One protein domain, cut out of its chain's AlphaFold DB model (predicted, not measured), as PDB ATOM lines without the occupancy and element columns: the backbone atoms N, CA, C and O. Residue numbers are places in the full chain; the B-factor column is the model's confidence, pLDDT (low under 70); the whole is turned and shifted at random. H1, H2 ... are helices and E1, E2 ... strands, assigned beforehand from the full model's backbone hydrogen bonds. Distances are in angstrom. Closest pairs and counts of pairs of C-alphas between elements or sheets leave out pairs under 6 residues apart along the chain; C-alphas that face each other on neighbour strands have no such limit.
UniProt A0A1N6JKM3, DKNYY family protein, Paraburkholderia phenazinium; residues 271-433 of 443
ATOM      1  N   ASN A 271      -2.236   4.392  42.111       83.12
ATOM      2  CA  ASN A 271      -0.936   4.050  42.665       83.12
ATOM      3  C   ASN A 271      -0.995   3.137  43.894       83.12
ATOM      4  O   ASN A 271       0.040   2.618  44.310       83.12
ATOM      5  N   PHE A 272      -2.174   2.981  44.499       88.12
ATOM      6  CA  PHE A 272      -2.343   2.254  45.748       88.12
ATOM      7  C   PHE A 272      -3.579   1.369  45.694       88.12
ATOM      8  O   PHE A 272      -4.661   1.797  45.288       88.12
ATOM      9  N   MET A 273      -3.422   0.150  46.188       91.81
ATOM     10  CA  MET A 273      -4.495  -0.825  46.339       91.81
ATOM     11  C   MET A 273      -4.590  -1.278  47.788       91.81
ATOM     12  O   MET A 273      -3.626  -1.200  48.554       91.81
ATOM     13  N   THR A 274      -5.757  -1.779  48.170       93.69
ATOM     14  CA  THR A 274      -5.931  -2.442  49.456       93.69
ATOM     15  C   THR A 274      -6.875  -3.619  49.352       93.69
ATOM     16  O   THR A 274      -7.837  -3.590  48.594       93.69
ATOM     17  N   ASP A 275      -6.600  -4.633  50.160       95.12
ATOM     18  CA  ASP A 275      -7.448  -5.797  50.403       95.12
ATOM     19  C   ASP A 275      -8.140  -5.692  51.782       95.12
ATOM     20  O   ASP A 275      -8.257  -6.650  52.546       95.12
ATOM     21  N   GLY A 276      -8.423  -4.452  52.203       93.75
ATOM     22  CA  GLY A 276      -8.996  -4.112  53.507       93.75
ATOM     23  C   GLY A 276      -8.055  -4.300  54.705       93.75
ATOM     24  O   GLY A 276      -8.271  -3.690  55.752       93.75
ATOM     25  N   THR A 277      -6.997  -5.109  54.579       93.38
ATOM     26  CA  THR A 277      -6.054  -5.418  55.667       93.38
ATOM     27  C   THR A 277      -4.672  -4.825  55.412       93.38
ATOM     28  O   THR A 277      -4.037  -4.289  56.319       93.38
ATOM     29  N   SER A 278      -4.195  -4.942  54.180       94.31
ATOM     30  CA  SER A 278      -2.875  -4.531  53.725       94.31
ATOM     31  C   SER A 278      -3.008  -3.434  52.676       94.31
ATOM     32  O   SER A 278      -4.027  -3.310  51.995       94.31
ATOM     33  N   VAL A 279      -1.956  -2.634  52.542       92.81
ATOM     34  CA  VAL A 279      -1.824  -1.639  51.477       92.81
ATOM     35  C   VAL A 279      -0.727  -2.118  50.542       92.81
ATOM     36  O   VAL A 279       0.337  -2.536  51.004       92.81
ATOM     37  N   PHE A 280      -0.988  -2.048  49.247       91.69
ATOM     38  CA  PHE A 280      -0.057  -2.423  48.193       91.69
ATOM     39  C   PHE A 280       0.205  -1.214  47.297       91.69
ATOM     40  O   PHE A 280      -0.684  -0.377  47.111       91.69
ATOM     41  N   ASP A 281       1.419  -1.105  46.766       87.94
ATOM     42  CA  ASP A 281       1.693  -0.180  45.666       87.94
ATOM     43  C   ASP A 281       1.139  -0.725  44.336       87.94
ATOM     44  O   ASP A 281       0.533  -1.799  44.282       87.94
ATOM     45  N   ARG A 282       1.314   0.041  43.257       83.06
ATOM     46  CA  ARG A 282       0.835  -0.303  41.911       83.06
ATOM     47  C   ARG A 282       1.419  -1.610  41.367       83.06
ATOM     48  O   ARG A 282       0.761  -2.268  40.571       83.06
ATOM     49  N   GLU A 283       2.620  -1.981  41.799       84.75
ATOM     50  CA  GLU A 283       3.290  -3.236  41.428       84.75
ATOM     51  C   GLU A 283       2.823  -4.405  42.316       84.75
ATOM     52  O   GLU A 283       3.312  -5.526  42.219       84.75
ATOM     53  N   GLY A 284       1.870  -4.164  43.225       88.62
ATOM     54  CA  GLY A 284       1.356  -5.169  44.144       88.62
ATOM     55  C   GLY A 284       2.301  -5.492  45.291       88.62
ATOM     56  O   GLY A 284       2.096  -6.492  45.983       88.62
ATOM     57  N   LYS A 285       3.336  -4.687  45.538       90.19
ATOM     58  CA  LYS A 285       4.222  -4.899  46.678       90.19
ATOM     59  C   LYS A 285       3.564  -4.357  47.938       90.19
ATOM     60  O   LYS A 285       3.135  -3.205  48.008       90.19
ATOM     61  N   LYS A 286       3.509  -5.188  48.979       91.25
ATOM     62  CA  LYS A 286       2.955  -4.791  50.277       91.25
ATOM     63  C   LYS A 286       3.795  -3.687  50.923       91.25
ATOM     64  O   LYS A 286       4.994  -3.854  51.149       91.25
ATOM     65  N   ILE A 287       3.144  -2.593  51.301       89.50
ATOM     66  CA  ILE A 287       3.759  -1.460  51.992       89.50
ATOM     67  C   ILE A 287       3.646  -1.678  53.501       89.50
ATOM     68  O   ILE A 287       2.554  -1.759  54.066       89.50
ATOM     69  N   GLN A 288       4.791  -1.800  54.169       86.81
ATOM     70  CA  GLN A 288       4.835  -2.130  55.591       86.81
ATOM     71  C   GLN A 288       4.538  -0.919  56.475       86.81
ATOM     72  O   GLN A 288       5.017   0.190  56.244       86.81
ATOM     73  N   GLY A 289       3.799  -1.169  57.556       83.81
ATOM     74  CA  GLY A 289       3.493  -0.155  58.561       83.81
ATOM     75  C   GLY A 289       2.450   0.871  58.127       83.81
ATOM     76  O   GLY A 289       2.411   1.927  58.753       83.81
ATOM     77  N   LEU A 290       1.656   0.555  57.094       88.25
ATOM     78  CA  LEU A 290       0.431   1.269  56.754       88.25
ATOM     79  C   LEU A 290      -0.806   0.467  57.171       88.25
ATOM     80  O   LEU A 290      -0.889  -0.735  56.913       88.25
ATOM     81  N   ASN A 291      -1.786   1.142  57.764       88.31
ATOM     82  CA  ASN A 291      -3.117   0.604  58.029       88.31
ATOM     83  C   ASN A 291      -4.111   1.076  56.961       88.31
ATOM     84  O   ASN A 291      -4.410   2.266  56.866       88.31
ATOM     85  N   ALA A 292      -4.681   0.131  56.210       88.50
ATOM     86  CA  ALA A 292      -5.644   0.404  55.144       88.50
ATOM     87  C   ALA A 292      -6.851   1.251  55.586       88.50
ATOM     88  O   ALA A 292      -7.269   2.151  54.861       88.50
ATOM     89  N   ALA A 293      -7.388   1.018  56.788       88.75
ATOM     90  CA  ALA A 293      -8.570   1.724  57.284       88.75
ATOM     91  C   ALA A 293      -8.283   3.183  57.690       88.75
ATOM     92  O   ALA A 293      -9.188   4.021  57.685       88.75
ATOM     93  N   ALA A 294      -7.036   3.488  58.058       89.56
ATOM     94  CA  ALA A 294      -6.608   4.827  58.466       89.56
ATOM     95  C   ALA A 294      -5.918   5.609  57.336       89.56
ATOM     96  O   ALA A 294      -5.758   6.827  57.446       89.56
ATOM     97  N   LEU A 295      -5.538   4.925  56.254       91.75
ATOM     98  CA  LEU A 295      -4.839   5.512  55.123       91.75
ATOM     99  C   LEU A 295      -5.679   6.595  54.442       91.75
ATOM    100  O   LEU A 295      -6.882   6.442  54.208       91.75
ATOM    101  N   LYS A 296      -5.025   7.697  54.083       93.62
ATOM    102  CA  LYS A 296      -5.604   8.763  53.269       93.62
ATOM    103  C   LYS A 296      -4.746   8.986  52.039       93.62
ATOM    104  O   LYS A 296      -3.537   9.164  52.152       93.62
ATOM    105  N   ILE A 297      -5.383   9.005  50.874       92.06
ATOM    106  CA  ILE A 297      -4.729   9.414  49.635       92.06
ATOM    107  C   ILE A 297      -4.883  10.925  49.494       92.06
ATOM    108  O   ILE A 297      -6.000  11.443  49.498       92.06
ATOM    109  N   VAL A 298      -3.761  11.630  49.381       91.88
ATOM    110  CA  VAL A 298      -3.729  13.062  49.086       91.88
ATOM    111  C   VAL A 298      -3.472  13.229  47.595       91.88
ATOM    112  O   VAL A 298      -2.407  12.867  47.091       91.88
ATOM    113  N   MET A 299      -4.470  13.765  46.893       90.38
ATOM    114  CA  MET A 299      -4.391  14.069  45.465       90.38
ATOM    115  C   MET A 299      -3.746  15.441  45.233       90.38
ATOM    116  O   MET A 299      -3.850  16.314  46.102       90.38
ATOM    117  N   PRO A 300      -3.084  15.652  44.082       89.69
ATOM    118  CA  PRO A 300      -2.502  16.944  43.769       89.69
ATOM    119  C   PRO A 300      -3.602  17.990  43.550       89.69
ATOM    120  O   PRO A 300      -4.597  17.721  42.877       89.69
ATOM    121  N   VAL A 301      -3.425  19.189  44.109       92.31
ATOM    122  CA  VAL A 301      -4.396  20.289  44.021       92.31
ATOM    123  C   VAL A 301      -3.858  21.461  43.203       92.31
ATOM    124  O   VAL A 301      -2.686  21.821  43.285       92.31
ATOM    125  N   CYS A 302      -4.743  22.080  42.426       91.19
ATOM    126  CA  CYS A 302      -4.495  23.331  41.720       91.19
ATOM    127  C   CYS A 302      -5.838  24.080  41.569       91.19
ATOM    128  O   CYS A 302      -6.778  23.477  41.049       91.19
ATOM    129  N   PRO A 303      -5.987  25.342  42.028       92.88
ATOM    130  CA  PRO A 303      -4.957  26.216  42.597       92.88
ATOM    131  C   PRO A 303      -4.451  25.741  43.968       92.88
ATOM    132  O   PRO A 303      -5.156  25.040  44.692       92.88
ATOM    133  N   ILE A 304      -3.225  26.132  44.329       92.75
ATOM    134  CA  ILE A 304      -2.592  25.742  45.596       92.75
ATOM    135  C   ILE A 304      -3.189  26.583  46.741       92.75
ATOM    136  O   ILE A 304      -3.072  27.815  46.716       92.75
ATOM    137  N   PRO A 305      -3.807  25.963  47.767       90.69
ATOM    138  CA  PRO A 305      -4.343  26.687  48.915       90.69
ATOM    139  C   PRO A 305      -3.294  27.583  49.590       90.69
ATOM    140  O   PRO A 305      -2.209  27.133  49.946       90.69
ATOM    141  N   GLY A 306      -3.622  28.867  49.764       89.00
ATOM    142  CA  GLY A 306      -2.719  29.871  50.344       89.00
ATOM    143  C   GLY A 306      -1.668  30.440  49.382       89.00
ATOM    144  O   GLY A 306      -1.017  31.419  49.739       89.00
ATOM    145  N   TYR A 307      -1.536  29.890  48.168       87.19
ATOM    146  CA  TYR A 307      -0.532  30.298  47.177       87.19
ATOM    147  C   TYR A 307      -1.104  30.373  45.746       87.19
ATOM    148  O   TYR A 307      -0.581  29.722  44.839       87.19
ATOM    149  N   PRO A 308      -2.172  31.158  45.506       86.25
ATOM    150  CA  PRO A 308      -2.838  31.219  44.201       86.25
ATOM    151  C   PRO A 308      -1.965  31.798  43.075       86.25
ATOM    152  O   PRO A 308      -2.297  31.631  41.908       86.25
ATOM    153  N   GLN A 309      -0.870  32.484  43.409       83.94
ATOM    154  CA  GLN A 309       0.076  33.052  42.447       83.94
ATOM    155  C   GLN A 309       1.012  32.013  41.812       83.94
ATOM    156  O   GLN A 309       1.668  32.311  40.819       83.94
ATOM    157  N   LEU A 310       1.123  30.817  42.396       82.88
ATOM    158  CA  LEU A 310       1.984  29.766  41.864       82.88
ATOM    159  C   LEU A 310       1.311  29.091  40.664       82.88
ATOM    160  O   LEU A 310       0.178  28.617  40.760       82.88
ATOM    161  N   ASN A 311       2.034  29.013  39.547       86.19
ATOM    162  CA  ASN A 311       1.556  28.401  38.310       86.19
ATOM    163  C   ASN A 311       1.578  26.866  38.416       86.19
ATOM    164  O   ASN A 311       2.524  26.195  37.990       86.19
ATOM    165  N   CYS A 312       0.555  26.306  39.055       89.31
ATOM    166  CA  CYS A 312       0.378  24.866  39.144       89.31
ATOM    167  C   CYS A 312      -0.273  24.294  37.886       89.31
ATOM    168  O   CYS A 312      -1.010  24.967  37.168       89.31
ATOM    169  N   THR A 313      -0.005  23.018  37.632       85.00
ATOM    170  CA  THR A 313      -0.717  22.261  36.600       85.00
ATOM    171  C   THR A 313      -1.873  21.518  37.271       85.00
ATOM    172  O   THR A 313      -1.633  20.837  38.274       85.00
ATOM    173  N   PRO A 314      -3.122  21.648  36.782       83.56
ATOM    174  CA  PRO A 314      -4.217  20.824  37.272       83.56
ATOM    175  C   PRO A 314      -3.896  19.350  37.042       83.56
ATOM    176  O   PRO A 314      -3.235  18.987  36.070       83.56
ATOM    177  N   TYR A 315      -4.361  18.505  37.956       77.19
ATOM    178  CA  TYR A 315      -4.225  17.071  37.785       77.19
ATOM    179  C   TYR A 315      -4.976  16.624  36.528       77.19
ATOM    180  O   TYR A 315      -6.186  16.829  36.423       77.19
ATOM    181  N   ASP A 316      -4.259  15.997  35.602       73.81
ATOM    182  CA  ASP A 316      -4.830  15.388  34.413       73.81
ATOM    183  C   ASP A 316      -4.225  13.994  34.232       73.81
ATOM    184  O   ASP A 316      -3.040  13.828  33.944       73.81
ATOM    185  N   SER A 317      -5.084  12.986  34.401       63.12
ATOM    186  CA  SER A 317      -4.777  11.556  34.259       63.12
ATOM    187  C   SER A 317      -4.299  11.133  32.862       63.12
ATOM    188  O   SER A 317      -3.990   9.959  32.644       63.12
ATOM    189  N   THR A 318      -4.302  12.053  31.895       61.19
ATOM    190  CA  THR A 318      -3.811  11.832  30.534       61.19
ATOM    191  C   THR A 318      -2.402  12.363  30.308       61.19
ATOM    192  O   THR A 318      -1.804  12.007  29.296       61.19
ATOM    193  N   ILE A 319      -1.839  13.161  31.227       58.22
ATOM    194  CA  ILE A 319      -0.463  13.644  31.093       58.22
ATOM    195  C   ILE A 319       0.473  12.445  31.309       58.22
ATOM    196  O   ILE A 319       0.504  11.896  32.410       58.22
ATOM    197  N   PRO A 320       1.264  12.025  30.305       51.81
ATOM    198  CA  PRO A 320       2.267  10.986  30.472       51.81
ATOM    199  C   PRO A 320       3.445  11.608  31.219       51.81
ATOM    200  O   PRO A 320       4.458  11.992  30.636       51.81
ATOM    201  N   THR A 321       3.300  11.800  32.526       49.88
ATOM    202  CA  THR A 321       4.304  12.530  33.302       49.88
ATOM    203  C   THR A 321       5.592  11.728  33.459       49.88
ATOM    204  O   THR A 321       6.575  12.264  33.953       49.88
ATOM    205  N   GLY A 322       5.607  10.426  33.135       52.00
ATOM    206  CA  GLY A 322       6.687   9.525  33.553       52.00
ATOM    207  C   GLY A 322       6.917   9.538  35.077       52.00
ATOM    208  O   GLY A 322       7.856   8.900  35.564       52.00
ATOM    209  N   MET A 323       6.077  10.262  35.827       53.84
ATOM    210  CA  MET A 323       6.140  10.481  37.251       53.84
ATOM    211  C   MET A 323       5.042   9.654  37.873       53.84
ATOM    212  O   MET A 323       3.851   9.797  37.642       53.84
ATOM    213  N   VAL A 324       5.478   8.765  38.740       54.91
ATOM    214  CA  VAL A 324       4.622   7.774  39.369       54.91
ATOM    215  C   VAL A 324       3.833   8.394  40.523       54.91
ATOM    216  O   VAL A 324       3.329   7.691  41.369       54.91
ATOM    217  N   LEU A 325       3.665   9.716  40.575       64.25
ATOM    218  CA  LEU A 325       2.925  10.409  41.637       64.25
ATOM    219  C   LEU A 325       1.516  10.844  41.203       64.25
ATOM    220  O   LEU A 325       0.755  11.374  42.008       64.25
ATOM    221  N   ASP A 326       1.130  10.539  39.964       68.50
ATOM    222  CA  ASP A 326      -0.162  10.912  39.384       68.50
ATOM    223  C   ASP A 326      -1.357  10.292  40.127       68.50
ATOM    224  O   ASP A 326      -2.439  10.861  40.167       68.50
ATOM    225  N   GLY A 327      -1.189   9.153  40.792       73.62
ATOM    226  CA  GLY A 327      -2.218   8.566  41.649       73.62
ATOM    227  C   GLY A 327      -2.261   9.124  43.076       73.62
ATOM    228  O   GLY A 327      -2.876   8.500  43.936       73.62
ATOM    229  N   GLY A 328      -1.590  10.239  43.370       86.19
ATOM    230  CA  GLY A 328      -1.515  10.800  44.719       86.19
ATOM    231  C   GLY A 328      -0.449  10.148  45.601       86.19
ATOM    232  O   GLY A 328       0.237   9.202  45.202       86.19
ATOM    233  N   ILE A 329      -0.319  10.676  46.819       88.69
ATOM    234  CA  ILE A 329       0.554  10.150  47.879       88.69
ATOM    235  C   ILE A 329      -0.292   9.570  49.009       88.69
ATOM    236  O   ILE A 329      -1.342  10.121  49.349       88.69
ATOM    237  N   ALA A 330       0.152   8.463  49.600       91.00
ATOM    238  CA  ALA A 330      -0.576   7.825  50.689       91.00
ATOM    239  C   ALA A 330      -0.006   8.264  52.041       91.00
ATOM    240  O   ALA A 330       1.207   8.213  52.241       91.00
ATOM    241  N   ILE A 331      -0.875   8.704  52.951       91.44
ATOM    242  CA  ILE A 331      -0.504   9.238  54.262       91.44
ATOM    243  C   ILE A 331      -1.283   8.540  55.373       91.44
ATOM    244  O   ILE A 331      -2.512   8.474  55.334       91.44
ATOM    245  N   GLU A 332      -0.574   8.079  56.400       91.62
ATOM    246  CA  GLU A 332      -1.162   7.504  57.611       91.62
ATOM    247  C   GLU A 332      -0.251   7.741  58.820       91.62
ATOM    248  O   GLU A 332       0.904   7.343  58.798       91.62
ATOM    249  N   ASN A 333      -0.755   8.367  59.889       86.44
ATOM    250  CA  ASN A 333      -0.067   8.455  61.190       86.44
ATOM    251  C   ASN A 333       1.427   8.844  61.117       86.44
ATOM    252  O   ASN A 333       2.295   8.179  61.684       86.44
ATOM    253  N   GLY A 334       1.738   9.929  60.404       87.00
ATOM    254  CA  GLY A 334       3.112  10.399  60.228       87.00
ATOM    255  C   GLY A 334       3.921   9.633  59.180       87.00
ATOM    256  O   GLY A 334       5.100   9.917  59.000       87.00
ATOM    257  N   VAL A 335       3.323   8.668  58.488       87.75
ATOM    258  CA  VAL A 335       3.938   7.889  57.413       87.75
ATOM    259  C   VAL A 335       3.455   8.412  56.067       87.75
ATOM    260  O   VAL A 335       2.253   8.551  55.868       87.75
ATOM    261  N   ILE A 336       4.375   8.667  55.140       87.56
ATOM    262  CA  ILE A 336       4.090   8.872  53.718       87.56
ATOM    263  C   ILE A 336       4.629   7.673  52.952       87.56
ATOM    264  O   ILE A 336       5.779   7.288  53.158       87.56
ATOM    265  N   ALA A 337       3.848   7.116  52.037       87.00
ATOM    266  CA  ALA A 337       4.338   6.145  51.070       87.00
ATOM    267  C   ALA A 337       4.358   6.731  49.661       87.00
ATOM    268  O   ALA A 337       3.428   7.434  49.249       87.00
ATOM    269  N   PHE A 338       5.422   6.393  48.929       82.00
ATOM    270  CA  PHE A 338       5.592   6.741  47.525       82.00
ATOM    271  C   PHE A 338       5.486   5.480  46.651       82.00
ATOM    272  O   PHE A 338       6.119   4.472  46.950       82.00
ATOM    273  N   PRO A 339       4.726   5.530  45.553       67.19
ATOM    274  CA  PRO A 339       4.308   4.344  44.798       67.19
ATOM    275  C   PRO A 339       5.326   3.696  43.841       67.19
ATOM    276  O   PRO A 339       5.035   2.614  43.354       67.19
ATOM    277  N   ARG A 340       6.494   4.294  43.544       64.50
ATOM    278  CA  ARG A 340       7.488   3.701  42.602       64.50
ATOM    279  C   ARG A 340       8.729   3.111  43.259       64.50
ATOM    280  O   ARG A 340       9.527   2.461  42.601       64.50
ATOM    281  N   PHE A 341       8.964   3.413  44.528       58.44
ATOM    282  CA  PHE A 341      10.261   3.154  45.154       58.44
ATOM    283  C   PHE A 341      10.104   2.026  46.154       58.44
ATOM    284  O   PHE A 341      10.325   2.202  47.340       58.44
ATOM    285  N   GLY A 342       9.604   0.890  45.663       54.97
ATOM    286  CA  GLY A 342       9.509  -0.385  46.360       54.97
ATOM    287  C   GLY A 342       9.207  -0.287  47.853       54.97
ATOM    288  O   GLY A 342      10.110  -0.461  48.674       54.97
ATOM    289  N   SER A 343       7.938  -0.139  48.238       61.59
ATOM    290  CA  SER A 343       7.485  -0.154  49.646       61.59
ATOM    291  C   SER A 343       8.213   0.821  50.598       61.59
ATOM    292  O   SER A 343       8.118   0.662  51.817       61.59
ATOM    293  N   HIS A 344       8.969   1.801  50.088       70.50
ATOM    294  CA  HIS A 344       9.644   2.778  50.934       70.50
ATOM    295  C   HIS A 344       8.627   3.743  51.531       70.50
ATOM    296  O   HIS A 344       7.766   4.305  50.849       70.50
ATOM    297  N   VAL A 345       8.756   3.924  52.840       77.62
ATOM    298  CA  VAL A 345       7.927   4.828  53.618       77.62
ATOM    299  C   VAL A 345       8.804   5.887  54.262       77.62
ATOM    300  O   VAL A 345       9.843   5.586  54.849       77.62
ATOM    301  N   PHE A 346       8.373   7.136  54.169       80.06
ATOM    302  CA  PHE A 346       8.955   8.249  54.896       80.06
ATOM    303  C   PHE A 346       8.171   8.472  56.188       80.06
ATOM    304  O   PHE A 346       6.946   8.403  56.182       80.06
ATOM    305  N   ARG A 347       8.859   8.726  57.305       83.06
ATOM    306  CA  ARG A 347       8.223   8.971  58.607       83.06
ATOM    307  C   ARG A 347       8.574  10.362  59.118       83.06
ATOM    308  O   ARG A 347       9.754  10.668  59.264       83.06
ATOM    309  N   HIS A 348       7.559  11.155  59.444       80.75
ATOM    310  CA  HIS A 348       7.687  12.481  60.037       80.75
ATOM    311  C   HIS A 348       6.611  12.699  61.105       80.75
ATOM    312  O   HIS A 348       5.424  12.463  60.880       80.75
ATOM    313  N   GLU A 349       7.017  13.178  62.280       82.06
ATOM    314  CA  GLU A 349       6.086  13.493  63.364       82.06
ATOM    315  C   GLU A 349       5.149  14.650  62.973       82.06
ATOM    316  O   GLU A 349       5.549  15.581  62.279       82.06
ATOM    317  N   GLY A 350       3.876  14.578  63.371       83.31
ATOM    318  CA  GLY A 350       2.872  15.608  63.065       83.31
ATOM    319  C   GLY A 350       2.307  15.576  61.639       83.31
ATOM    320  O   GLY A 350       1.354  16.305  61.342       83.31
ATOM    321  N   LEU A 351       2.838  14.717  60.766       85.69
ATOM    322  CA  LEU A 351       2.363  14.590  59.396       85.69
ATOM    323  C   LEU A 351       1.022  13.853  59.320       85.69
ATOM    324  O   LEU A 351       0.870  12.729  59.801       85.69
ATOM    325  N   ASN A 352       0.029  14.499  58.709       89.88
ATOM    326  CA  ASN A 352      -1.284  13.921  58.450       89.88
ATOM    327  C   ASN A 352      -1.879  14.484  57.152       89.88
ATOM    328  O   ASN A 352      -1.474  15.525  56.655       89.88
ATOM    329  N   ALA A 353      -2.878  13.811  56.587       88.88
ATOM    330  CA  ALA A 353      -3.452  14.248  55.315       88.88
ATOM    331  C   ALA A 353      -4.127  15.635  55.370       88.88
ATOM    332  O   ALA A 353      -4.243  16.290  54.343       88.88
ATOM    333  N   GLY A 354      -4.561  16.095  56.548       91.12
ATOM    334  CA  GLY A 354      -5.242  17.383  56.710       91.12
ATOM    335  C   GLY A 354      -4.313  18.600  56.709       91.12
ATOM    336  O   GLY A 354      -4.791  19.717  56.533       91.12
ATOM    337  N   ASN A 355      -3.005  18.409  56.899       90.62
ATOM    338  CA  ASN A 355      -2.013  19.489  56.910       90.62
ATOM    339  C   ASN A 355      -0.968  19.373  55.791       90.62
ATOM    340  O   ASN A 355       0.063  20.045  55.838       90.62
ATOM    341  N   VAL A 356      -1.256  18.547  54.784       91.88
ATOM    342  CA  VAL A 356      -0.410  18.343  53.612       91.88
ATOM    343  C   VAL A 356      -1.105  18.896  52.375       91.88
ATOM    344  O   VAL A 356      -2.265  18.600  52.108       91.88
ATOM    345  N   THR A 357      -0.379  19.689  51.592       92.75
ATOM    346  CA  THR A 357      -0.809  20.131  50.260       92.75
ATOM    347  C   THR A 357       0.148  19.567  49.225       92.75
ATOM    348  O   THR A 357       1.304  19.969  49.173       92.75
ATOM    349  N   TYR A 358      -0.326  18.633  48.407       91.69
ATOM    350  CA  TYR A 358       0.420  18.052  47.293       91.69
ATOM    351  C   TYR A 358       0.020  18.755  45.986       91.69
ATOM    352  O   TYR A 358      -1.154  19.059  45.805       91.69
ATOM    353  N   PHE A 359       0.962  19.066  45.093       91.00
ATOM    354  CA  PHE A 359       0.685  19.738  43.817       91.00
ATOM    355  C   PHE A 359       1.807  19.537  42.795       91.00
ATOM    356  O   PHE A 359       2.915  19.106  43.121       91.00
ATOM    357  N   PHE A 360       1.514  19.904  41.550       88.44
ATOM    358  CA  PHE A 360       2.473  19.954  40.455       88.44
ATOM    359  C   PHE A 360       2.721  21.399  40.037       88.44
ATOM    360  O   PHE A 360       1.762  22.140  39.815       88.44
ATOM    361  N   LEU A 361       3.984  21.800  39.888       86.50
ATOM    362  CA  LEU A 361       4.326  23.093  39.291       86.50
ATOM    363  C   LEU A 361       4.592  22.926  37.801       86.50
ATOM    364  O   LEU A 361       5.320  22.019  37.392       86.50
ATOM    365  N   LYS A 362       3.993  23.813  36.998       81.50
ATOM    366  CA  LYS A 362       4.232  23.855  35.560       81.50
ATOM    367  C   LYS A 362       5.687  24.244  35.307       81.50
ATOM    368  O   LYS A 362       6.208  25.161  35.939       81.50
ATOM    369  N   ARG A 363       6.318  23.548  34.366       78.12
ATOM    370  CA  ARG A 363       7.591  23.935  33.766       78.12
ATOM    371  C   ARG A 363       7.354  24.115  32.283       78.12
ATOM    372  O   ARG A 363       6.620  23.347  31.669       78.12
ATOM    373  N   ASP A 364       7.920  25.160  31.725       74.44
ATOM    374  CA  ASP A 364       7.552  25.571  30.379       74.44
ATOM    375  C   ASP A 364       8.324  24.849  29.270       74.44
ATOM    376  O   ASP A 364       7.913  24.884  28.113       74.44
ATOM    377  N   ASP A 365       9.404  24.156  29.627       69.19
ATOM    378  CA  ASP A 365      10.248  23.355  28.738       69.19
ATOM    379  C   ASP A 365      10.411  21.897  29.207       69.19
ATOM    380  O   ASP A 365      11.125  21.114  28.581       69.19
ATOM    381  N   ALA A 366       9.764  21.516  30.309       69.25
ATOM    382  CA  ALA A 366       9.974  20.233  30.964       69.25
ATOM    383  C   ALA A 366       8.679  19.663  31.550       69.25
ATOM    384  O   ALA A 366       7.670  20.349  31.696       69.25
ATOM    385  N   GLN A 367       8.726  18.384  31.925       71.12
ATOM    386  CA  GLN A 367       7.639  17.760  32.672       71.12
ATOM    387  C   GLN A 367       7.413  18.484  34.010       71.12
ATOM    388  O   GLN A 367       8.386  18.918  34.639       71.12
ATOM    389  N   PRO A 368       6.149  18.617  34.451       76.38
ATOM    390  CA  PRO A 368       5.830  19.260  35.717       76.38
ATOM    391  C   PRO A 368       6.501  18.519  36.875       76.38
ATOM    392  O   PRO A 368       6.513  17.293  36.898       76.38
ATOM    393  N   ASP A 369       7.049  19.258  37.839       81.00
ATOM    394  CA  ASP A 369       7.677  18.679  39.031       81.00
ATOM    395  C   ASP A 369       6.674  18.603  40.194       81.00
ATOM    396  O   ASP A 369       5.825  19.480  40.377       81.00
ATOM    397  N   ALA A 370       6.781  17.534  40.985       85.44
ATOM    398  CA  ALA A 370       5.905  17.237  42.114       85.44
ATOM    399  C   ALA A 370       6.414  17.866  43.421       85.44
ATOM    400  O   ALA A 370       7.561  17.636  43.826       85.44
ATOM    401  N   PHE A 371       5.543  18.598  44.115       86.94
ATOM    402  CA  PHE A 371       5.856  19.302  45.357       86.94
ATOM    403  C   PHE A 371       4.822  19.043  46.444       86.94
ATOM    404  O   PHE A 371       3.644  18.835  46.175       86.94
ATOM    405  N   MET A 372       5.268  19.112  47.691       89.38
ATOM    406  CA  MET A 372       4.432  18.981  48.873       89.38
ATOM    407  C   MET A 372       4.717  20.129  49.838       89.38
ATOM    408  O   MET A 372       5.875  20.425  50.118       89.38
ATOM    409  N   ILE A 373       3.674  20.759  50.373       88.56
ATOM    410  CA  ILE A 373       3.766  21.679  51.507       88.56
ATOM    411  C   ILE A 373       3.269  20.964  52.754       88.56
ATOM    412  O   ILE A 373       2.162  20.430  52.768       88.56
ATOM    413  N   PHE A 374       4.086  20.988  53.800       86.38
ATOM    414  CA  PHE A 374       3.774  20.456  55.120       86.38
ATOM    415  C   PHE A 374       4.554  21.259  56.168       86.38
ATOM    416  O   PHE A 374       5.711  21.595  55.934       86.38
ATOM    417  N   ASP A 375       3.919  21.620  57.286       82.75
ATOM    418  CA  ASP A 375       4.537  22.422  58.361       82.75
ATOM    419  C   ASP A 375       5.242  23.709  57.860       82.75
ATOM    420  O   ASP A 375       6.363  24.042  58.240       82.75
ATOM    421  N   ASN A 376       4.601  24.430  56.927       78.62
ATOM    422  CA  ASN A 376       5.155  25.610  56.236       78.62
ATOM    423  C   ASN A 376       6.488  25.381  55.492       78.62
ATOM    424  O   ASN A 376       7.163  26.348  55.127       78.62
ATOM    425  N   ARG A 377       6.860  24.126  55.232       79.31
ATOM    426  CA  ARG A 377       8.032  23.739  54.443       79.31
ATOM    427  C   ARG A 377       7.594  23.216  53.085       79.31
ATOM    428  O   ARG A 377       6.561  22.559  52.973       79.31
ATOM    429  N   LEU A 378       8.394  23.516  52.067       81.75
ATOM    430  CA  LEU A 378       8.217  23.019  50.710       81.75
ATOM    431  C   LEU A 378       9.174  21.848  50.469       81.75
ATOM    432  O   LEU A 378      10.382  21.969  50.663       81.75
ATOM    433  N   TYR A 379       8.630  20.729  50.013       80.88
ATOM    434  CA  TYR A 379       9.360  19.511  49.688       80.88
ATOM    435  C   TYR A 379       9.212  19.230  48.195       80.88
ATOM    436  O   TYR A 379       8.092  19.147  47.695       80.88
ATOM    437  N   ARG A 380      10.320  19.034  47.477       83.12
ATOM    438  CA  ARG A 380      10.289  18.484  46.112       83.12
ATOM    439  C   ARG A 380      10.301  16.968  46.206       83.12
ATOM    440  O   ARG A 380      11.285  16.375  46.646       83.12
ATOM    441  N   LEU A 381       9.211  16.340  45.782       79.75
ATOM    442  CA  LEU A 381       8.996  14.916  46.019       79.75
ATOM    443  C   LEU A 381       9.972  14.030  45.245       79.75
ATOM    444  O   LEU A 381      10.380  13.013  45.785       79.75
ATOM    445  N   ARG A 382      10.404  14.426  44.038       74.94
ATOM    446  CA  ARG A 382      11.427  13.681  43.280       74.94
ATOM    447  C   ARG A 382      12.753  13.587  44.045       74.94
ATOM    448  O   ARG A 382      13.290  12.501  44.171       74.94
ATOM    449  N   ALA A 383      13.221  14.688  44.633       71.75
ATOM    450  CA  ALA A 383      14.461  14.685  45.414       71.75
ATOM    451  C   ALA A 383      14.343  13.817  46.679       71.75
ATOM    452  O   ALA A 383      15.258  13.067  46.999       71.75
ATOM    453  N   LEU A 384      13.195  13.884  47.366       68.75
ATOM    454  CA  LEU A 384      12.879  13.019  48.510       68.75
ATOM    455  C   LEU A 384      12.915  11.535  48.119       68.75
ATOM    456  O   LEU A 384      13.413  10.697  48.859       68.75
ATOM    457  N   VAL A 385      12.388  11.229  46.943       68.81
ATOM    458  CA  VAL A 385      12.325   9.897  46.358       68.81
ATOM    459  C   VAL A 385      13.708   9.357  45.978       68.81
ATOM    460  O   VAL A 385      14.046   8.251  46.392       68.81
ATOM    461  N   ASP A 386      14.514  10.132  45.245       68.31
ATOM    462  CA  ASP A 386      15.833   9.704  44.760       68.31
ATOM    463  C   ASP A 386      16.767   9.435  45.955       68.31
ATOM    464  O   ASP A 386      17.557   8.491  45.979       68.31
ATOM    465  N   GLN A 387      16.589  10.214  47.023       64.88
ATOM    466  CA  GLN A 387      17.251  10.018  48.306       64.88
ATOM    467  C   GLN A 387      16.794   8.751  49.045       64.88
ATOM    468  O   GLN A 387      17.592   8.129  49.736       64.88
ATOM    469  N   LEU A 388      15.533   8.333  48.918       65.06
ATOM    470  CA  LEU A 388      15.058   7.094  49.544       65.06
ATOM    471  C   LEU A 388      15.582   5.835  48.839       65.06
ATOM    472  O   LEU A 388      15.680   4.795  49.490       65.06
ATOM    473  N   SER A 389      15.925   5.912  47.548       63.47
ATOM    474  CA  SER A 389      16.588   4.806  46.842       63.47
ATOM    475  C   SER A 389      18.048   4.609  47.264       63.47
ATOM    476  O   SER A 389      18.511   3.469  47.309       63.47
ATOM    477  N   ASP A 390      18.747   5.678  47.656       62.78
ATOM    478  CA  ASP A 390      20.094   5.609  48.231       62.78
ATOM    479  C   ASP A 390      20.003   5.311  49.736       62.78
ATOM    480  O   ASP A 390      19.981   6.200  50.589       62.78
ATOM    481  N   TYR A 391      19.913   4.016  50.051       59.50
ATOM    482  CA  TYR A 391      19.610   3.399  51.355       59.50
ATOM    483  C   TYR A 391      20.635   3.640  52.490       59.50
ATOM    484  O   TYR A 391      20.900   2.748  53.299       59.50
ATOM    485  N   ASP A 392      21.248   4.820  52.580       62.34
ATOM    486  CA  ASP A 392      22.172   5.167  53.658       62.34
ATOM    487  C   ASP A 392      21.442   5.838  54.848       62.34
ATOM    488  O   ASP A 392      20.474   6.595  54.712       62.34
ATOM    489  N   ALA A 393      21.891   5.532  56.070       59.38
ATOM    490  CA  ALA A 393      21.293   6.049  57.304       59.38
ATOM    491  C   ALA A 393      21.434   7.580  57.465       59.38
ATOM    492  O   ALA A 393      20.670   8.192  58.215       59.38
ATOM    493  N   ARG A 394      22.388   8.214  56.767       61.09
ATOM    494  CA  ARG A 394      22.568   9.673  56.762       61.09
ATOM    495  C   ARG A 394      21.485  10.335  55.927       61.09
ATOM    496  O   ARG A 394      21.017  11.396  56.319       61.09
ATOM    497  N   THR A 395      21.040   9.713  54.842       60.50
ATOM    498  CA  THR A 395      19.954  10.220  54.003       60.50
ATOM    499  C   THR A 395      18.628  10.224  54.758       60.50
ATOM    500  O   THR A 395      17.942  11.243  54.782       60.50
ATOM    501  N   GLN A 396      18.313   9.164  55.512       58.88
ATOM    502  CA  GLN A 396      17.146   9.181  56.409       58.88
ATOM    503  C   GLN A 396      17.241  10.266  57.492       58.88
ATOM    504  O   GLN A 396      16.229  10.881  57.830       58.88
ATOM    505  N   GLN A 397      18.438  10.514  58.032       59.88
ATOM    506  CA  GLN A 397      18.659  11.577  59.012       59.88
ATOM    507  C   GLN A 397      18.505  12.969  58.378       59.88
ATOM    508  O   GLN A 397      17.777  13.788  58.926       59.88
ATOM    509  N   ARG A 398      19.057  13.208  57.179       59.91
ATOM    510  CA  ARG A 398      18.858  14.450  56.408       59.91
ATOM    511  C   ARG A 398      17.381  14.707  56.123       59.91
ATOM    512  O   ARG A 398      16.937  15.841  56.208       59.91
ATOM    513  N   LEU A 399      16.603  13.664  55.837       55.50
ATOM    514  CA  LEU A 399      15.160  13.781  55.631       55.50
ATOM    515  C   LEU A 399      14.383  14.091  56.923       55.50
ATOM    516  O   LEU A 399      13.440  14.878  56.877       55.50
ATOM    517  N   LYS A 400      14.788  13.525  58.070       54.47
ATOM    518  CA  LYS A 400      14.231  13.858  59.397       54.47
ATOM    519  C   LYS A 400      14.581  15.276  59.841       54.47
ATOM    520  O   LYS A 400      13.734  15.968  60.394       54.47
ATOM    521  N   ASP A 401      15.798  15.714  59.543       54.34
ATOM    522  CA  ASP A 401      16.253  17.088  59.766       54.34
ATOM    523  C   ASP A 401      15.620  18.058  58.740       54.34
ATOM    524  O   ASP A 401      15.661  19.282  58.892       54.34
ATOM    525  N   GLY A 402      14.935  17.489  57.740       46.00
ATOM    526  CA  GLY A 402      14.396  18.143  56.567       46.00
ATOM    527  C   GLY A 402      15.506  18.368  55.551       46.00
ATOM    528  O   GLY A 402      16.323  19.269  55.719       46.00
ATOM    529  N   VAL A 403      15.459  17.665  54.417       45.06
ATOM    530  CA  VAL A 403      15.981  18.256  53.180       45.06
ATOM    531  C   VAL A 403      14.950  19.299  52.781       45.06
ATOM    532  O   VAL A 403      14.062  19.089  51.958       45.06
ATOM    533  N   VAL A 404      14.997  20.400  53.523       45.25
ATOM    534  CA  VAL A 404      14.330  21.636  53.189       45.25
ATOM    535  C   VAL A 404      15.030  22.075  51.916       45.25
ATOM    536  O   VAL A 404      16.202  22.435  51.961       45.25
ATOM    537  N   ILE A 405      14.335  22.065  50.780       44.59
ATOM    538  CA  ILE A 405      14.743  22.993  49.728       44.59
ATOM    539  C   ILE A 405      14.491  24.360  50.350       44.59
ATOM    540  O   ILE A 405      13.340  24.766  50.519       44.59
ATOM    541  N   HIS A 406      15.559  24.964  50.872       38.97
ATOM    542  CA  HIS A 406      15.504  26.150  51.709       38.97
ATOM    543  C   HIS A 406      14.632  27.222  51.051       38.97
ATOM    544  O   HIS A 406      14.934  27.728  49.974       38.97
ATOM    545  N   GLY A 407      13.532  27.543  51.732       39.72
ATOM    546  CA  GLY A 407      12.590  28.583  51.353       39.72
ATOM    547  C   GLY A 407      11.322  28.459  52.187       39.72
ATOM    548  O   GLY A 407      10.514  27.558  51.983       39.72
ATOM    549  N   SER A 408      11.123  29.365  53.144       39.84
ATOM    550  CA  SER A 408       9.776  29.571  53.676       39.84
ATOM    551  C   SER A 408       8.952  30.178  52.540       39.84
ATOM    552  O   SER A 408       9.402  31.113  51.883       39.84
ATOM    553  N   LEU A 409       7.727  29.723  52.301       43.16
ATOM    554  CA  LEU A 409       6.886  30.369  51.287       43.16
ATOM    555  C   LEU A 409       6.575  31.843  51.621       43.16
ATOM    556  O   LEU A 409       6.293  32.631  50.722       43.16
ATOM    557  N   ARG A 410       6.722  32.268  52.888       39.81
ATOM    558  CA  ARG A 410       6.677  33.696  53.265       39.81
ATOM    559  C   ARG A 410       7.893  34.492  52.773       39.81
ATOM    560  O   ARG A 410       7.807  35.712  52.695       39.81
ATOM    561  N   SER A 411       9.000  33.824  52.444       37.94
ATOM    562  CA  SER A 411      10.201  34.414  51.839       37.94
ATOM    563  C   SER A 411      10.276  34.182  50.331       37.94
ATOM    564  O   SER A 411      11.278  34.546  49.735       37.94
ATOM    565  N   ALA A 412       9.217  33.680  49.683       38.97
ATOM    566  CA  ALA A 412       9.126  33.558  48.224       38.97
ATOM    567  C   ALA A 412       9.032  34.917  47.493       38.97
ATOM    568  O   ALA A 412       8.632  34.970  46.344       38.97
ATOM    569  N   LYS A 413       9.405  36.030  48.134       40.34
ATOM    570  CA  LYS A 413       9.867  37.226  47.418       40.34
ATOM    571  C   LYS A 413      11.360  37.147  47.068       40.34
ATOM    572  O   LYS A 413      11.792  37.856  46.179       40.34
ATOM    573  N   CYS A 414      12.130  36.257  47.702       34.53
ATOM    574  CA  CYS A 414      13.590  36.218  47.634       34.53
ATOM    575  C   CYS A 414      14.123  34.779  47.462       34.53
ATOM    576  O   CYS A 414      14.697  34.230  48.393       34.53
ATOM    577  N   GLY A 415      13.945  34.187  46.276       39.16
ATOM    578  CA  GLY A 415      14.722  33.035  45.775       39.16
ATOM    579  C   GLY A 415      14.602  31.669  46.473       39.16
ATOM    580  O   GLY A 415      14.304  31.552  47.656       39.16
ATOM    581  N   PHE A 416      14.875  30.619  45.700       44.25
ATOM    582  CA  PHE A 416      15.111  29.239  46.133       44.25
ATOM    583  C   PHE A 416      16.606  28.903  45.972       44.25
ATOM    584  O   PHE A 416      17.327  29.608  45.279       44.25
ATOM    585  N   VAL A 417      17.126  27.851  46.605       37.50
ATOM    586  CA  VAL A 417      18.533  27.429  46.443       37.50
ATOM    587  C   VAL A 417      18.581  25.977  45.987       37.50
ATOM    588  O   VAL A 417      17.882  25.139  46.552       37.50
ATOM    589  N   ASP A 418      19.373  25.707  44.946       40.59
ATOM    590  CA  ASP A 418      19.731  24.362  44.491       40.59
ATOM    591  C   ASP A 418      21.036  23.939  45.186       40.59
ATOM    592  O   ASP A 418      22.035  24.662  45.115       40.59
ATOM    593  N   ASP A 419      21.045  22.791  45.863       44.28
ATOM    594  CA  ASP A 419      22.202  22.323  46.642       44.28
ATOM    595  C   ASP A 419      23.389  21.905  45.755       44.28
ATOM    596  O   ASP A 419      24.523  21.900  46.235       44.28
ATOM    597  N   ASP A 420      23.177  21.658  44.455       42.59
ATOM    598  CA  ASP A 420      24.271  21.327  43.529       42.59
ATOM    599  C   ASP A 420      24.736  22.519  42.671       42.59
ATOM    600  O   ASP A 420      25.753  22.415  41.974       42.59
ATOM    601  N   LYS A 421      24.027  23.665  42.697       37.97
ATOM    602  CA  LYS A 421      24.321  24.827  41.822       37.97
ATOM    603  C   LYS A 421      24.117  26.229  42.420       37.97
ATOM    604  O   LYS A 421      24.345  27.211  41.716       37.97
ATOM    605  N   GLY A 422      23.792  26.364  43.703       33.62
ATOM    606  CA  GLY A 422      23.620  27.666  44.360       33.62
ATOM    607  C   GLY A 422      22.229  28.298  44.157       33.62
ATOM    608  O   GLY A 422      21.318  27.647  43.645       33.62
ATOM    609  N   PRO A 423      22.017  29.551  44.616       30.02
ATOM    610  CA  PRO A 423      20.698  30.187  44.663       30.02
ATOM    611  C   PRO A 423      20.062  30.364  43.278       30.02
ATOM    612  O   PRO A 423      20.619  31.056  42.429       30.02
ATOM    613  N   ILE A 424      18.873  29.801  43.074       38.06
ATOM    614  CA  ILE A 424      17.963  30.134  41.973       38.06
ATOM    615  C   ILE A 424      17.006  31.219  42.479       38.06
ATOM    616  O   ILE A 424      16.056  30.939  43.210       38.06
ATOM    617  N   ASP A 425      17.241  32.479  42.117       35.78
ATOM    618  CA  ASP A 425      16.353  33.561  42.543       35.78
ATOM    619  C   ASP A 425      14.920  33.432  41.966       35.78
ATOM    620  O   ASP A 425      14.657  32.744  40.975       35.78
ATOM    621  N   MET A 426      13.968  34.115  42.608       35.75
ATOM    622  CA  MET A 426      12.556  34.155  42.198       35.75
ATOM    623  C   MET A 426      12.338  34.903  40.870       35.75
ATOM    624  O   MET A 426      11.314  34.718  40.220       35.75
ATOM    625  N   GLU A 427      13.316  35.687  40.418       37.50
ATOM    626  CA  GLU A 427      13.316  36.404  39.140       37.50
ATOM    627  C   GLU A 427      13.486  35.448  37.942       37.50
ATOM    628  O   GLU A 427      13.190  35.796  36.797       37.50
ATOM    629  N   THR A 428      13.926  34.214  38.204       42.53
ATOM    630  CA  THR A 428      13.999  33.124  37.220       42.53
ATOM    631  C   THR A 428      12.672  32.355  37.107       42.53
ATOM    632  O   THR A 428      12.403  31.741  36.078       42.53
ATOM    633  N   LEU A 429      11.797  32.452  38.117       37.69
ATOM    634  CA  LEU A 429      10.463  31.833  38.150       37.69
ATOM    635  C   LEU A 429       9.345  32.748  37.608       37.69
ATOM    636  O   LEU A 429       8.278  32.254  37.253       37.69
ATOM    637  N   GLU A 430       9.589  34.058  37.483       37.09
ATOM    638  CA  GLU A 430       8.628  35.044  36.952       37.09
ATOM    639  C   GLU A 430       8.788  35.367  35.449       37.09
ATOM    640  O   GLU A 430       7.981  36.112  34.893       37.09
ATOM    641  N   ARG A 431       9.757  34.780  34.723       37.59
ATOM    642  CA  ARG A 431       9.949  35.016  33.266       37.59
ATOM    643  C   ARG A 431       8.937  34.317  32.345       37.59
ATOM    644  O   ARG A 431       9.214  34.105  31.168       37.59
ATOM    645  N   TYR A 432       7.742  34.042  32.855       38.38
ATOM    646  CA  TYR A 432       6.585  33.595  32.081       38.38
ATOM    647  C   TYR A 432       5.446  34.621  32.121       38.38
ATOM    648  O   TYR A 432       4.342  34.343  32.581       38.38
ATOM    649  N   SER A 433       5.711  35.822  31.595       33.94
ATOM    650  CA  SER A 433       4.687  36.746  31.084       33.94
ATOM    651  C   SER A 433       5.279  37.639  29.973       33.94
ATOM    652  O   SER A 433       6.453  38.001  30.085       33.94
TER     653      SER A 433
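AT A GLANCE: This is residues 271 to 433 of the 443 residues of the protein "DKNYY family protein" of Paraburkholderia phenazinium (UniProt A0A1N6JKM3). Amid little regular structure, two small antiparallel sheets, E3 E4 E5 E6 and E7 E8 E9, come together at E3 and E7; the helical hairpin H1 H2 folds back beside them, and the hairpins E1 E2 and E10 E11 lie at opposite ends of the long axis. The 163 printed residues, under half in named elements, are mixed and compact, with a radius of gyration of the C-alphas of 16.0 A and spans of 49 by 37 by 26 A.

IN THESE COORDINATES: E3 is 296 to 298, E4 329 to 332, E5 335 to 337, E6 345 to 347, E7 356 to 361, E8 369 to 374 (16.7 A), E9 377 to 380, H1 381 to 389, H2 393 to 400, E2 279 to 281 and E10 416 to 418. E1, 272 to 274, begins at C-alpha (-2.343, 2.254, 45.748); E11, 422 to 424, ends at (17.963, 30.134, 41.973).

HOW THE PARTS SIT: E3 E4 E5 E6 and E7 E8 E9 are meanders, successive antiparallel neighbours; N 298 and O 329, and N 359 and O 371, are each 2.9 A apart. The closest C-alphas of E3 and E7, Val 298 and Tyr 358, are 6.7 A apart. H1 and H2, with every O i to N i+4 pair within hydrogen-bond range, touch at Gln 387 and Thr 395, C-alphas 6.3 A apart.

THE WHOLE: The printed part has no cut. Links E2 to E3, E3 to E4 and H2 to E10 are long. Residues 384 to 433 are among those under pLDDT 70.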